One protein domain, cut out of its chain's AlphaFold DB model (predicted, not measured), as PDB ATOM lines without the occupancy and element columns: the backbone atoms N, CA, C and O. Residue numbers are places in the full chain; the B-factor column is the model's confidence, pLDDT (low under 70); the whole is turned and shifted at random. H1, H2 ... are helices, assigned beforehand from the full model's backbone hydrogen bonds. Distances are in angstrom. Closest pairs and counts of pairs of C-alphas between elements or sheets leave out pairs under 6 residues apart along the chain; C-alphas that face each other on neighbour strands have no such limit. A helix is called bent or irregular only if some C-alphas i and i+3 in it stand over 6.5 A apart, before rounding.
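AT A GLANCE: This is residues 245 to 329 of the 330 residues of an uncharacterized protein of Pedobacter rhizosphaerae (UniProt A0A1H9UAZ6). A long helical hairpin, H2 and H3, makes the length of this domain, and at its open end sits a small head of two shorter helices: H4 runs across the first turns of H2, and H1 crosses H4 on the far side, at the end of the long axis. The two long arms run side by side in opposite ways and join through the five residues 285 to 289 at the end farthest from the head. The printed part has 85 residues with four named helices, H1, H2, H3 and H4 in that order along the chain, and no named strand; the class is all helix. The whole is elongated, with spans of 45 by 25 by 17 A, and only just loose, close to compact, with a radius of gyration of the C-alphas of 14.5 A.

HOW THE PARTS SIT: The longest helices by residues are H2, residues 263 to 284, and H3, residues 290 to 311, with 22 residues each. They touch, with 13 pairs of C-alphas within 8 A, and the closest are those of Ala 281 and His 292, 5.6 A apart. They run opposite ways at a shallow tilt of 34 degrees, only just short of steep, and form a helical hairpin. H4, residues 315 to 328, touches H2 with 8 pairs of C-alphas within 8 A. H2 touches H4 with its residues 263 to 267 alone, and the closest C-alphas are those of Cys 264 and Ala 325, 6.2 A apart. The lines of H2 and H4 are about perpendicular at 73 degrees, only just past a steep tilt. H3 and H4 are close but not clearly touching, their closest C-alphas being those of Arg 308 and Asp 315, 7.7 A apart, and their lines are about perpendicular at 85 degrees. H1, residues 245 to 257, touches H4 with its residues 249 to 252 alone, and the closest C-alphas are those of Leu 249 and Phe 324, 7.0 A apart. H1 and H4 run opposite ways at a steep tilt of 67 degrees. H1 and H2 are close but not clearly touching, with the closest C-alphas, those of Lys 253 and Leu 263, 6.3 A apart and the lines about perpendicular at 75 degrees. H1 and H3 are apart. Of the three pairs of helices that touch, one is at a shallow tilt, and the helix packing is mostly crossed, with more pairs at large angles than at small ones, but only just. In H1 and H3 every O i to N i+4 pair is within hydrogen-bond range, while H2 has 17 of 18 and H4 has 9 of 10.

IN THESE COORDINATES: H2 begins at C-alpha 263, at (193.098, 157.155, 170.860), and ends at C-alpha 284, at (186.993, 170.956, 199.314), 32.2 A from first to last C-alpha. H3, residues 290 to 311, measures 31.6 A in the same way. H1 begins at C-alpha 245, at (181.846, 152.381, 162.801), and is 18.0 A long. H4 ends at C-alpha 328, at (189.109, 149.237, 171.917), and is 19.9 A long. No helix is bent or irregular.

THE WHOLE: The two C-alphas farthest apart are those of Ile 247 in H1 and Asp 287 in the link from H2 to H3, at 45.2 A. The first and last printed C-alphas, of Asp 245 and Cys 329, are 15.4 A apart. The links from H1 to H2, from H2 to H3 and from H3 to H4 are tight, with 5, 5 and 3 residues, and no link is long. The printed part has no cut. The mean pLDDT of the printed part is 95.8, and no printed residue is under 70.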
ATOM      1  N   ASP A 245     181.151 152.095 161.544       80.31
ATOM      2  CA  ASP A 245     181.846 152.381 162.801       80.31
ATOM      3  C   ASP A 245     183.365 152.234 162.668       80.31
ATOM      4  O   ASP A 245     184.097 153.087 163.160       80.31
ATOM      5  N   GLU A 246     183.858 151.228 161.940       83.69
ATOM      6  CA  GLU A 246     185.291 151.094 161.634       83.69
ATOM      7  C   GLU A 246     185.799 152.251 160.770       83.69
ATOM      8  O   GLU A 246     186.879 152.786 161.023       83.69
ATOM      9  N   ILE A 247     185.009 152.686 159.786       88.75
ATOM     10  CA  ILE A 247     185.330 153.856 158.963       88.75
ATOM     11  C   ILE A 247     185.411 155.117 159.836       88.75
ATOM     12  O   ILE A 247     186.341 155.912 159.687       88.75
ATOM     13  N   GLU A 248     184.462 155.322 160.752       91.44
ATOM     14  CA  GLU A 248     184.485 156.464 161.673       91.44
ATOM     15  C   GLU A 248     185.640 156.377 162.681       91.44
ATOM     16  O   GLU A 248     186.302 157.388 162.933       91.44
ATOM     17  N   LEU A 249     185.954 155.186 163.196       93.06
ATOM     18  CA  LEU A 249     187.104 154.949 164.067       93.06
ATOM     19  C   LEU A 249     188.424 155.271 163.359       93.06
ATOM     20  O   LEU A 249     189.296 155.918 163.938       93.06
ATOM     21  N   GLU A 250     188.588 154.858 162.104       92.25
ATOM     22  CA  GLU A 250     189.781 155.179 161.318       92.25
ATOM     23  C   GLU A 250     189.902 156.674 161.042       92.25
ATOM     24  O   GLU A 250     190.977 157.249 161.237       92.25
ATOM     25  N   LYS A 251     188.801 157.332 160.655       95.75
ATOM     26  CA  LYS A 251     188.771 158.794 160.502       95.75
ATOM     27  C   LYS A 251     189.185 159.489 161.795       95.75
ATOM     28  O   LYS A 251     189.993 160.419 161.746       95.75
ATOM     29  N   LEU A 252     188.675 159.028 162.939       96.62
ATOM     30  CA  LEU A 252     189.027 159.556 164.254       96.62
ATOM     31  C   LEU A 252     190.516 159.350 164.558       96.62
ATOM     32  O   LEU A 252     191.197 160.310 164.909       96.62
ATOM     33  N   LYS A 253     191.052 158.140 164.368       96.31
ATOM     34  CA  LYS A 253     192.477 157.847 164.593       96.31
ATOM     35  C   LYS A 253     193.381 158.728 163.735       96.31
ATOM     36  O   LYS A 253     194.298 159.348 164.263       96.31
ATOM     37  N   ILE A 254     193.082 158.872 162.442       97.06
ATOM     38  CA  ILE A 254     193.826 159.763 161.536       97.06
ATOM     39  C   ILE A 254     193.741 161.220 162.016       97.06
ATOM     40  O   ILE A 254     194.733 161.953 161.992       97.06
ATOM     41  N   TYR A 255     192.560 161.660 162.455       96.94
ATOM     42  CA  TYR A 255     192.344 163.013 162.962       96.94
ATOM     43  C   TYR A 255     193.160 163.309 164.231       96.94
ATOM     44  O   TYR A 255     193.750 164.393 164.330       96.94
ATOM     45  N   LEU A 256     193.214 162.359 165.170       97.31
ATOM     46  CA  LEU A 256     193.997 162.440 166.406       97.31
ATOM     47  C   LEU A 256     195.502 162.377 166.125       97.31
ATOM     48  O   LEU A 256     196.258 163.202 166.638       97.31
ATOM     49  N   GLN A 257     195.933 161.487 165.232       97.12
ATOM     50  CA  GLN A 257     197.342 161.329 164.875       97.12
ATOM     51  C   GLN A 257     197.926 162.613 164.273       97.12
ATOM     52  O   GLN A 257     199.029 163.019 164.635       97.12
ATOM     53  N   LYS A 258     197.160 163.331 163.434       97.75
ATOM     54  CA  LYS A 258     197.542 164.661 162.906       97.75
ATOM     55  C   LYS A 258     197.771 165.721 163.997       97.75
ATOM     56  O   LYS A 258     198.347 166.765 163.712       97.75
ATOM     57  N   ARG A 259     197.316 165.468 165.225       97.44
ATOM     58  CA  ARG A 259     197.475 166.323 166.413       97.44
ATOM     59  C   ARG A 259     198.474 165.752 167.424       97.44
ATOM     60  O   ARG A 259     198.557 166.262 168.538       97.44
ATOM     61  N   GLY A 260     199.215 164.706 167.052       96.75
ATOM     62  CA  GLY A 260     200.164 164.034 167.941       96.75
ATOM     63  C   GLY A 260     199.487 163.279 169.084       96.75
ATOM     64  O   GLY A 260     200.055 163.180 170.167       96.75
ATOM     65  N   LEU A 261     198.261 162.795 168.865       97.38
ATOM     66  CA  LEU A 261     197.499 162.020 169.837       97.38
ATOM     67  C   LEU A 261     197.233 160.606 169.323       97.38
ATOM     68  O   LEU A 261     196.972 160.399 168.140       97.38
ATOM     69  N   ASP A 262     197.235 159.657 170.253       97.94
ATOM     70  CA  ASP A 262     196.685 158.315 170.074       97.94
ATOM     71  C   ASP A 262     195.328 158.210 170.793       97.94
ATOM     72  O   ASP A 262     195.092 158.913 171.780       97.94
ATOM     73  N   LEU A 263     194.437 157.344 170.297       97.38
ATOM     74  CA  LEU A 263     193.098 157.155 170.860       97.38
ATOM     75  C   LEU A 263     193.155 156.741 172.335       97.38
ATOM     76  O   LEU A 263     192.478 157.344 173.165       97.38
ATOM     77  N   CYS A 264     193.965 155.733 172.659       96.88
ATOM     78  CA  CYS A 264     194.026 155.186 174.008       96.88
ATOM     79  C   CYS A 264     194.791 156.114 174.946       96.88
ATOM     80  O   CYS A 264     194.373 156.308 176.081       96.88
ATOM     81  N   ILE A 265     195.836 156.787 174.455       97.00
ATOM     82  CA  ILE A 265     196.519 157.826 175.238       97.00
ATOM     83  C   ILE A 265     195.555 158.963 175.598       97.00
ATOM     84  O   ILE A 265     195.517 159.393 176.750       97.00
ATOM     85  N   LEU A 266     194.757 159.448 174.640       97.69
ATOM     86  CA  LEU A 266     193.775 160.496 174.916       97.69
ATOM     87  C   LEU A 266     192.703 160.017 175.905       97.69
ATOM     88  O   LEU A 266     192.321 160.777 176.789       97.69
ATOM     89  N   TRP A 267     192.252 158.767 175.796       97.69
ATOM     90  CA  TRP A 267     191.316 158.174 176.749       97.69
ATOM     91  C   TRP A 267     191.874 158.105 178.175       97.69
ATOM     92  O   TRP A 267     191.209 158.538 179.113       97.69
ATOM     93  N   GLU A 268     193.118 157.653 178.349       96.81
ATOM     94  CA  GLU A 268     193.786 157.670 179.659       96.81
ATOM     95  C   GLU A 268     193.891 159.088 180.231       96.81
ATOM     96  O   GLU A 268     193.694 159.300 181.429       96.81
ATOM     97  N   MET A 269     194.153 160.085 179.379       97.50
ATOM     98  CA  MET A 269     194.164 161.484 179.807       97.50
ATOM     99  C   MET A 269     192.792 161.952 180.301       97.50
ATOM    100  O   MET A 269     192.743 162.683 181.288       97.50
ATOM    101  N   LEU A 270     191.701 161.551 179.638       96.81
ATOM    102  CA  LEU A 270     190.339 161.889 180.062       96.81
ATOM    103  C   LEU A 270     190.021 161.271 181.426       96.81
ATOM    104  O   LEU A 270     189.692 162.011 182.348       96.81
ATOM    105  N   LYS A 271     190.255 159.962 181.596       96.69
ATOM    106  CA  LYS A 271     190.067 159.276 182.888       96.69
ATOM    107  C   LYS A 271     190.865 159.931 184.013       96.69
ATOM    108  O   LYS A 271     190.367 160.112 185.120       96.69
ATOM    109  N   LYS A 272     192.116 160.307 183.731       97.50
ATOM    110  CA  LYS A 272     192.965 160.988 184.712       97.50
ATOM    111  C   LYS A 272     192.418 162.366 185.089       97.50
ATOM    112  O   LYS A 272     192.449 162.713 186.262       97.50
ATOM    113  N   ILE A 273     191.932 163.141 184.118       97.56
ATOM    114  CA  ILE A 273     191.313 164.450 184.373       97.56
ATOM    115  C   ILE A 273     190.098 164.298 185.293       97.56
ATOM    116  O   ILE A 273     190.012 165.031 186.275       97.56
ATOM    117  N   GLU A 274     189.204 163.352 184.999       96.88
ATOM    118  CA  GLU A 274     188.008 163.087 185.810       96.88
ATOM    119  C   GLU A 274     188.400 162.723 187.247       96.88
ATOM    120  O   GLU A 274     187.946 163.355 188.200       96.88
ATOM    121  N   LEU A 275     189.334 161.780 187.411       97.56
ATOM    122  CA  LEU A 275     189.819 161.363 188.727       97.56
ATOM    123  C   LEU A 275     190.476 162.515 189.507       97.56
ATOM    124  O   LEU A 275     190.189 162.717 190.686       97.56
ATOM    125  N   ASP A 276     191.331 163.306 188.854       98.19
ATOM    126  CA  ASP A 276     191.980 164.465 189.473       98.19
ATOM    127  C   ASP A 276     190.956 165.539 189.886       98.19
ATOM    128  O   ASP A 276     191.163 166.252 190.873       98.19
ATOM    129  N   ASN A 277     189.860 165.689 189.140       98.12
ATOM    130  CA  ASN A 277     188.796 166.639 189.456       98.12
ATOM    131  C   ASN A 277     187.934 166.161 190.627       98.12
ATOM    132  O   ASN A 277     187.633 166.976 191.501       98.12
ATOM    133  N   ILE A 278     187.639 164.859 190.705       97.25
ATOM    134  CA  ILE A 278     186.993 164.239 191.871       97.25
ATOM    135  C   ILE A 278     187.838 164.483 193.122       97.25
ATOM    136  O   ILE A 278     187.343 165.068 194.079       97.25
ATOM    137  N   HIS A 279     189.139 164.175 193.098       97.88
ATOM    138  CA  HIS A 279     190.012 164.394 194.260       97.88
ATOM    139  C   HIS A 279     190.069 165.864 194.712       97.88
ATOM    140  O   HIS A 279     190.132 166.158 195.908       97.88
ATOM    141  N   LYS A 280     190.039 166.819 193.772       98.00
ATOM    142  CA  LYS A 280     189.972 168.253 194.108       98.00
ATOM    143  C   LYS A 280     188.638 168.637 194.741       98.00
ATOM    144  O   LYS A 280     188.624 169.514 195.605       98.00
ATOM    145  N   ALA A 281     187.537 168.037 194.291       97.88
ATOM    146  CA  ALA A 281     186.223 168.245 194.880       97.88
ATOM    147  C   ALA A 281     186.145 167.620 196.280       97.88
ATOM    148  O   ALA A 281     185.748 168.320 197.207       97.88
ATOM    149  N   ASP A 282     186.634 166.389 196.462       97.62
ATOM    150  CA  ASP A 282     186.723 165.690 197.754       97.62
ATOM    151  C   ASP A 282     187.472 166.530 198.795       97.62
ATOM    152  O   ASP A 282     187.012 166.711 199.921       97.62
ATOM    153  N   ALA A 283     188.611 167.111 198.401       98.00
ATOM    154  CA  ALA A 283     189.425 167.944 199.282       98.00
ATOM    155  C   ALA A 283     188.704 169.219 199.759       98.00
ATOM    156  O   ALA A 283     189.057 169.769 200.802       98.00
ATOM    157  N   LYS A 284     187.721 169.718 198.998       98.19
ATOM    158  CA  LYS A 284     186.993 170.956 199.314       98.19
ATOM    159  C   LYS A 284     185.613 170.709 199.929       98.19
ATOM    160  O   LYS A 284     185.184 171.498 200.769       98.19
ATOM    161  N   TYR A 285     184.932 169.649 199.506       97.38
ATOM    162  CA  TYR A 285     183.566 169.289 199.882       97.38
ATOM    163  C   TYR A 285     183.483 167.779 200.191       97.38
ATOM    164  O   TYR A 285     182.958 167.012 199.389       97.38
ATOM    165  N   PRO A 286     184.008 167.324 201.342       95.69
ATOM    166  CA  PRO A 286     184.100 165.897 201.679       95.69
ATOM    167  C   PRO A 286     182.749 165.243 202.024       95.69
ATOM    168  O   PRO A 286     182.701 164.061 202.349       95.69
ATOM    169  N   ASP A 287     181.656 166.007 202.015       94.44
ATOM    170  CA  ASP A 287     180.297 165.546 202.301       94.44
ATOM    171  C   ASP A 287     179.583 164.959 201.071       94.44
ATOM    172  O   ASP A 287     178.473 164.450 201.212       94.44
ATOM    173  N   TYR A 288     180.208 165.006 199.884       93.00
ATOM    174  CA  TYR A 288     179.695 164.444 198.623       93.00
ATOM    175  C   TYR A 288     178.279 164.936 198.241       93.00
ATOM    176  O   TYR A 288     177.541 164.253 197.531       93.00
ATOM    177  N   GLY A 289     177.878 166.122 198.717       94.69
ATOM    178  CA  GLY A 289     176.572 166.728 198.432       94.69
ATOM    179  C   GLY A 289     176.536 167.551 197.136       94.69
ATOM    180  O   GLY A 289     177.483 167.569 196.353       94.69
ATOM    181  N   ASP A 290     175.468 168.328 196.927       97.50
ATOM    182  CA  ASP A 290     175.269 169.120 195.695       97.50
ATOM    183  C   ASP A 290     176.447 170.049 195.355       97.50
ATOM    184  O   ASP A 290     176.781 170.262 194.189       97.50
ATOM    185  N   LYS A 291     177.113 170.601 196.379       97.62
ATOM    186  CA  LYS A 291     178.286 171.473 196.203       97.62
ATOM    187  C   LYS A 291     179.501 170.723 195.660       97.62
ATOM    188  O   LYS A 291     180.274 171.311 194.903       97.62
ATOM    189  N   HIS A 292     179.663 169.457 196.037       97.88
ATOM    190  CA  HIS A 292     180.721 168.584 195.538       97.88
ATOM    191  C   HIS A 292     180.502 168.275 194.055       97.88
ATOM    192  O   HIS A 292     181.365 168.593 193.236       97.88
ATOM    193  N   MET A 293     179.301 167.820 193.690       97.50
ATOM    194  CA  MET A 293     178.950 167.514 192.297       97.50
ATOM    195  C   MET A 293     179.026 168.751 191.394       97.50
ATOM    196  O   MET A 293     179.616 168.701 190.316       97.50
ATOM    197  N   ALA A 294     178.527 169.903 191.857       97.88
ATOM    198  CA  ALA A 294     178.630 171.158 191.112       97.88
ATOM    199  C   ALA A 294     180.090 171.588 190.875       97.88
ATOM    200  O   ALA A 294     180.409 172.191 189.845       97.88
ATOM    201  N   MET A 295     180.989 171.286 191.819       98.12
ATOM    202  CA  MET A 295     182.414 171.550 191.655       98.12
ATOM    203  C   MET A 295     183.060 170.609 190.639       98.12
ATOM    204  O   MET A 295     183.844 171.096 189.823       98.12
ATOM    205  N   ILE A 296     182.729 169.313 190.652       97.75
ATOM    206  CA  ILE A 296     183.193 168.356 189.633       97.75
ATOM    207  C   ILE A 296     182.789 168.850 188.243       97.75
ATOM    208  O   ILE A 296     183.659 169.084 187.407       97.75
ATOM    209  N   ASP A 297     181.507 169.163 188.036       97.75
ATOM    210  CA  ASP A 297     180.991 169.670 186.759       97.75
ATOM    211  C   ASP A 297     181.734 170.922 186.272       97.75
ATOM    212  O   ASP A 297     182.020 171.088 185.079       97.75
ATOM    213  N   GLN A 298     182.033 171.850 187.186       98.25
ATOM    214  CA  GLN A 298     182.789 173.056 186.863       98.25
ATOM    215  C   GLN A 298     184.227 172.718 186.439       98.25
ATOM    216  O   GLN A 298     184.720 173.266 185.444       98.25
ATOM    217  N   LEU A 299     184.900 171.842 187.189       98.12
ATOM    218  CA  LEU A 299     186.278 171.428 186.930       98.12
ATOM    219  C   LEU A 299     186.400 170.637 185.623       98.12
ATOM    220  O   LEU A 299     187.328 170.894 184.850       98.12
ATOM    221  N   ASP A 300     185.444 169.760 185.325       97.12
ATOM    222  CA  ASP A 300     185.388 168.993 184.082       97.12
ATOM    223  C   ASP A 300     185.185 169.914 182.883       97.12
ATOM    224  O   ASP A 300     185.975 169.889 181.935       97.12
ATOM    225  N   LYS A 301     184.214 170.837 182.951       97.62
ATOM    226  CA  LYS A 301     184.001 171.848 181.898       97.62
ATOM    227  C   LYS A 301     185.267 172.656 181.624       97.62
ATOM    228  O   LYS A 301     185.609 172.893 180.460       97.62
ATOM    229  N   GLN A 302     185.975 173.080 182.671       98.12
ATOM    230  CA  GLN A 302     187.225 173.824 182.529       98.12
ATOM    231  C   GLN A 302     188.333 172.960 181.910       98.12
ATOM    232  O   GLN A 302     189.009 173.396 180.973       98.12
ATOM    233  N   SER A 303     188.508 171.734 182.399       97.94
ATOM    234  CA  SER A 303     189.562 170.819 181.961       97.94
ATOM    235  C   SER A 303     189.359 170.374 180.513       97.94
ATOM    236  O   SER A 303     190.288 170.462 179.707       97.94
ATOM    237  N   TYR A 304     188.132 170.022 180.130       97.31
ATOM    238  CA  TYR A 304     187.780 169.678 178.753       97.31
ATOM    239  C   TYR A 304     187.889 170.871 177.813       97.31
ATOM    240  O   TYR A 304     188.393 170.725 176.700       97.31
ATOM    241  N   ARG A 305     187.521 172.084 178.244       98.12
ATOM    242  CA  ARG A 305     187.781 173.299 177.453       98.12
ATOM    243  C   ARG A 305     189.279 173.497 177.195       98.12
ATOM    244  O   ARG A 305     189.661 173.817 176.068       98.12
ATOM    245  N   ASN A 306     190.124 173.287 178.203       98.00
ATOM    246  CA  ASN A 306     191.576 173.407 178.065       98.00
ATOM    247  C   ASN A 306     192.150 172.340 177.125       98.00
ATOM    248  O   ASN A 306     192.941 172.666 176.240       98.00
ATOM    249  N   LEU A 307     191.712 171.087 177.273       97.50
ATOM    250  CA  LEU A 307     192.127 169.973 176.425       97.50
ATOM    251  C   LEU A 307     191.741 170.213 174.959       97.50
ATOM    252  O   LEU A 307     192.589 170.124 174.069       97.50
ATOM    253  N   ARG A 308     190.486 170.617 174.718       97.69
ATOM    254  CA  ARG A 308     189.984 170.981 173.389       97.69
ATOM    255  C   ARG A 308     190.781 172.108 172.764       97.69
ATOM    256  O   ARG A 308     191.152 172.002 171.601       97.69
ATOM    257  N   LYS A 309     191.089 173.161 173.524       98.12
ATOM    258  CA  LYS A 309     191.906 174.274 173.026       98.12
ATOM    259  C   LYS A 309     193.320 173.812 172.667       98.12
ATOM    260  O   LYS A 309     193.818 174.181 171.609       98.12
ATOM    261  N   LYS A 310     193.952 173.000 173.523       97.94
ATOM    262  CA  LYS A 310     195.329 172.517 173.337       97.94
ATOM    263  C   LYS A 310     195.479 171.663 172.078       97.94
ATOM    264  O   LYS A 310     196.430 171.856 171.330       97.94
ATOM    265  N   TYR A 311     194.541 170.748 171.846       97.69
ATOM    266  CA  TYR A 311     194.614 169.785 170.744       97.69
ATOM    267  C   TYR A 311     193.660 170.103 169.587       97.69
ATOM    268  O   TYR A 311     193.544 169.317 168.655       97.69
ATOM    269  N   GLN A 312     192.984 171.253 169.619       97.56
ATOM    270  CA  GLN A 312     191.991 171.664 168.620       97.56
ATOM    271  C   GLN A 312     190.922 170.584 168.383       97.56
ATOM    272  O   GLN A 312     190.702 170.166 167.244       97.56
ATOM    273  N   LEU A 313     190.310 170.099 169.468       97.06
ATOM    274  CA  LEU A 313     189.263 169.071 169.452       97.06
ATOM    275  C   LEU A 313     187.879 169.718 169.608       97.06
ATOM    276  O   LEU A 313     187.725 170.692 170.345       97.06
ATOM    277  N   SER A 314     186.864 169.160 168.946       97.06
ATOM    278  CA  SER A 314     185.458 169.502 169.199       97.06
ATOM    279  C   SER A 314     184.874 168.649 170.332       97.06
ATOM    280  O   SER A 314     185.476 167.654 170.736       97.06
ATOM    281  N   ASP A 315     183.692 169.023 170.831       95.06
ATOM    282  CA  ASP A 315     182.960 168.202 171.809       95.06
ATOM    283  C   ASP A 315     182.575 166.834 171.223       95.06
ATOM    284  O   ASP A 315     182.806 165.811 171.857       95.06
ATOM    285  N   ASP A 316     182.102 166.807 169.970       96.19
ATOM    286  CA  ASP A 316     181.794 165.567 169.236       96.19
ATOM    287  C   ASP A 316     182.987 164.596 169.200       96.19
ATOM    288  O   ASP A 316     182.820 163.392 169.382       96.19
ATOM    289  N   MET A 317     184.207 165.113 169.027       96.62
ATOM    290  CA  MET A 317     185.405 164.270 168.996       96.62
ATOM    291  C   MET A 317     185.711 163.652 170.360       96.62
ATOM    292  O   MET A 317     186.079 162.483 170.405       96.62
ATOM    293  N   LEU A 318     185.541 164.394 171.460       96.25
ATOM    294  CA  LEU A 318     185.727 163.833 172.802       96.25
ATOM    295  C   LEU A 318     184.694 162.743 173.095       96.25
ATOM    296  O   LEU A 318     185.067 161.670 173.561       96.25
ATOM    297  N   SER A 319     183.428 162.963 172.730       94.69
ATOM    298  CA  SER A 319     182.381 161.945 172.868       94.69
ATOM    299  C   SER A 319     182.705 160.677 172.073       94.69
ATOM    300  O   SER A 319     182.605 159.570 172.601       94.69
ATOM    301  N   LYS A 320     183.150 160.820 170.818       94.56
ATOM    302  CA  LYS A 320     183.573 159.684 169.986       94.56
ATOM    303  C   LYS A 320     184.771 158.951 170.576       94.56
ATOM    304  O   LYS A 320     184.794 157.724 170.545       94.56
ATOM    305  N   VAL A 321     185.745 159.678 171.126       96.81
ATOM    306  CA  VAL A 321     186.894 159.078 171.819       96.81
ATOM    307  C   VAL A 321     186.419 158.209 172.970       96.81
ATOM    308  O   VAL A 321     186.814 157.052 173.008       96.81
ATOM    309  N   SER A 322     185.540 158.704 173.843       93.62
ATOM    310  CA  SER A 322     185.017 157.904 174.955       93.62
ATOM    311  C   SER A 322     184.285 156.654 174.460       93.62
ATOM    312  O   SER A 322     184.565 155.556 174.932       93.62
ATOM    313  N   ILE A 323     183.405 156.787 173.458       90.12
ATOM    314  CA  ILE A 323     182.636 155.657 172.906       90.12
ATOM    315  C   ILE A 323     183.557 154.580 172.326       90.12
ATOM    316  O   ILE A 323     183.431 153.404 172.663       90.12
ATOM    317  N   PHE A 324     184.496 154.963 171.461       91.62
ATOM    318  CA  PHE A 324     185.385 153.993 170.834       91.62
ATOM    319  C   PHE A 324     186.424 153.450 171.819       91.62
ATOM    320  O   PHE A 324     186.700 152.253 171.819       91.62
ATOM    321  N   ALA A 325     186.990 154.281 172.689       93.75
ATOM    322  CA  ALA A 325     188.011 153.827 173.622       93.75
ATOM    323  C   ALA A 325     187.477 152.791 174.619       93.75
ATOM    324  O   ALA A 325     188.190 151.834 174.896       93.75
ATOM    325  N   MET A 326     186.218 152.894 175.066       85.50
ATOM    326  CA  MET A 326     185.593 151.855 175.902       85.50
ATOM    327  C   MET A 326     185.601 150.465 175.246       85.50
ATOM    328  O   MET A 326     185.723 149.458 175.938       85.50
ATOM    329  N   SER A 327     185.497 150.400 173.917       83.00
ATOM    330  CA  SER A 327     185.477 149.138 173.168       83.00
ATOM    331  C   SER A 327     186.871 148.640 172.776       83.00
ATOM    332  O   SER A 327     187.071 147.435 172.621       83.00
ATOM    333  N   TYR A 328     187.832 149.549 172.576       85.62
ATOM    334  CA  TYR A 328     189.109 149.237 171.917       85.62
ATOM    335  C   TYR A 328     190.361 149.471 172.773       85.62
ATOM    336  O   TYR A 328     191.418 148.944 172.428       85.62
ATOM    337  N   CYS A 329     190.271 150.228 173.865       88.94
ATOM    338  CA  CYS A 329     191.382 150.501 174.773       88.94
ATOM    339  C   CYS A 329     191.165 149.701 176.059       88.94
ATOM    340  O   CYS A 329     190.248 149.996 176.823       88.94
TER     341      CYS A 329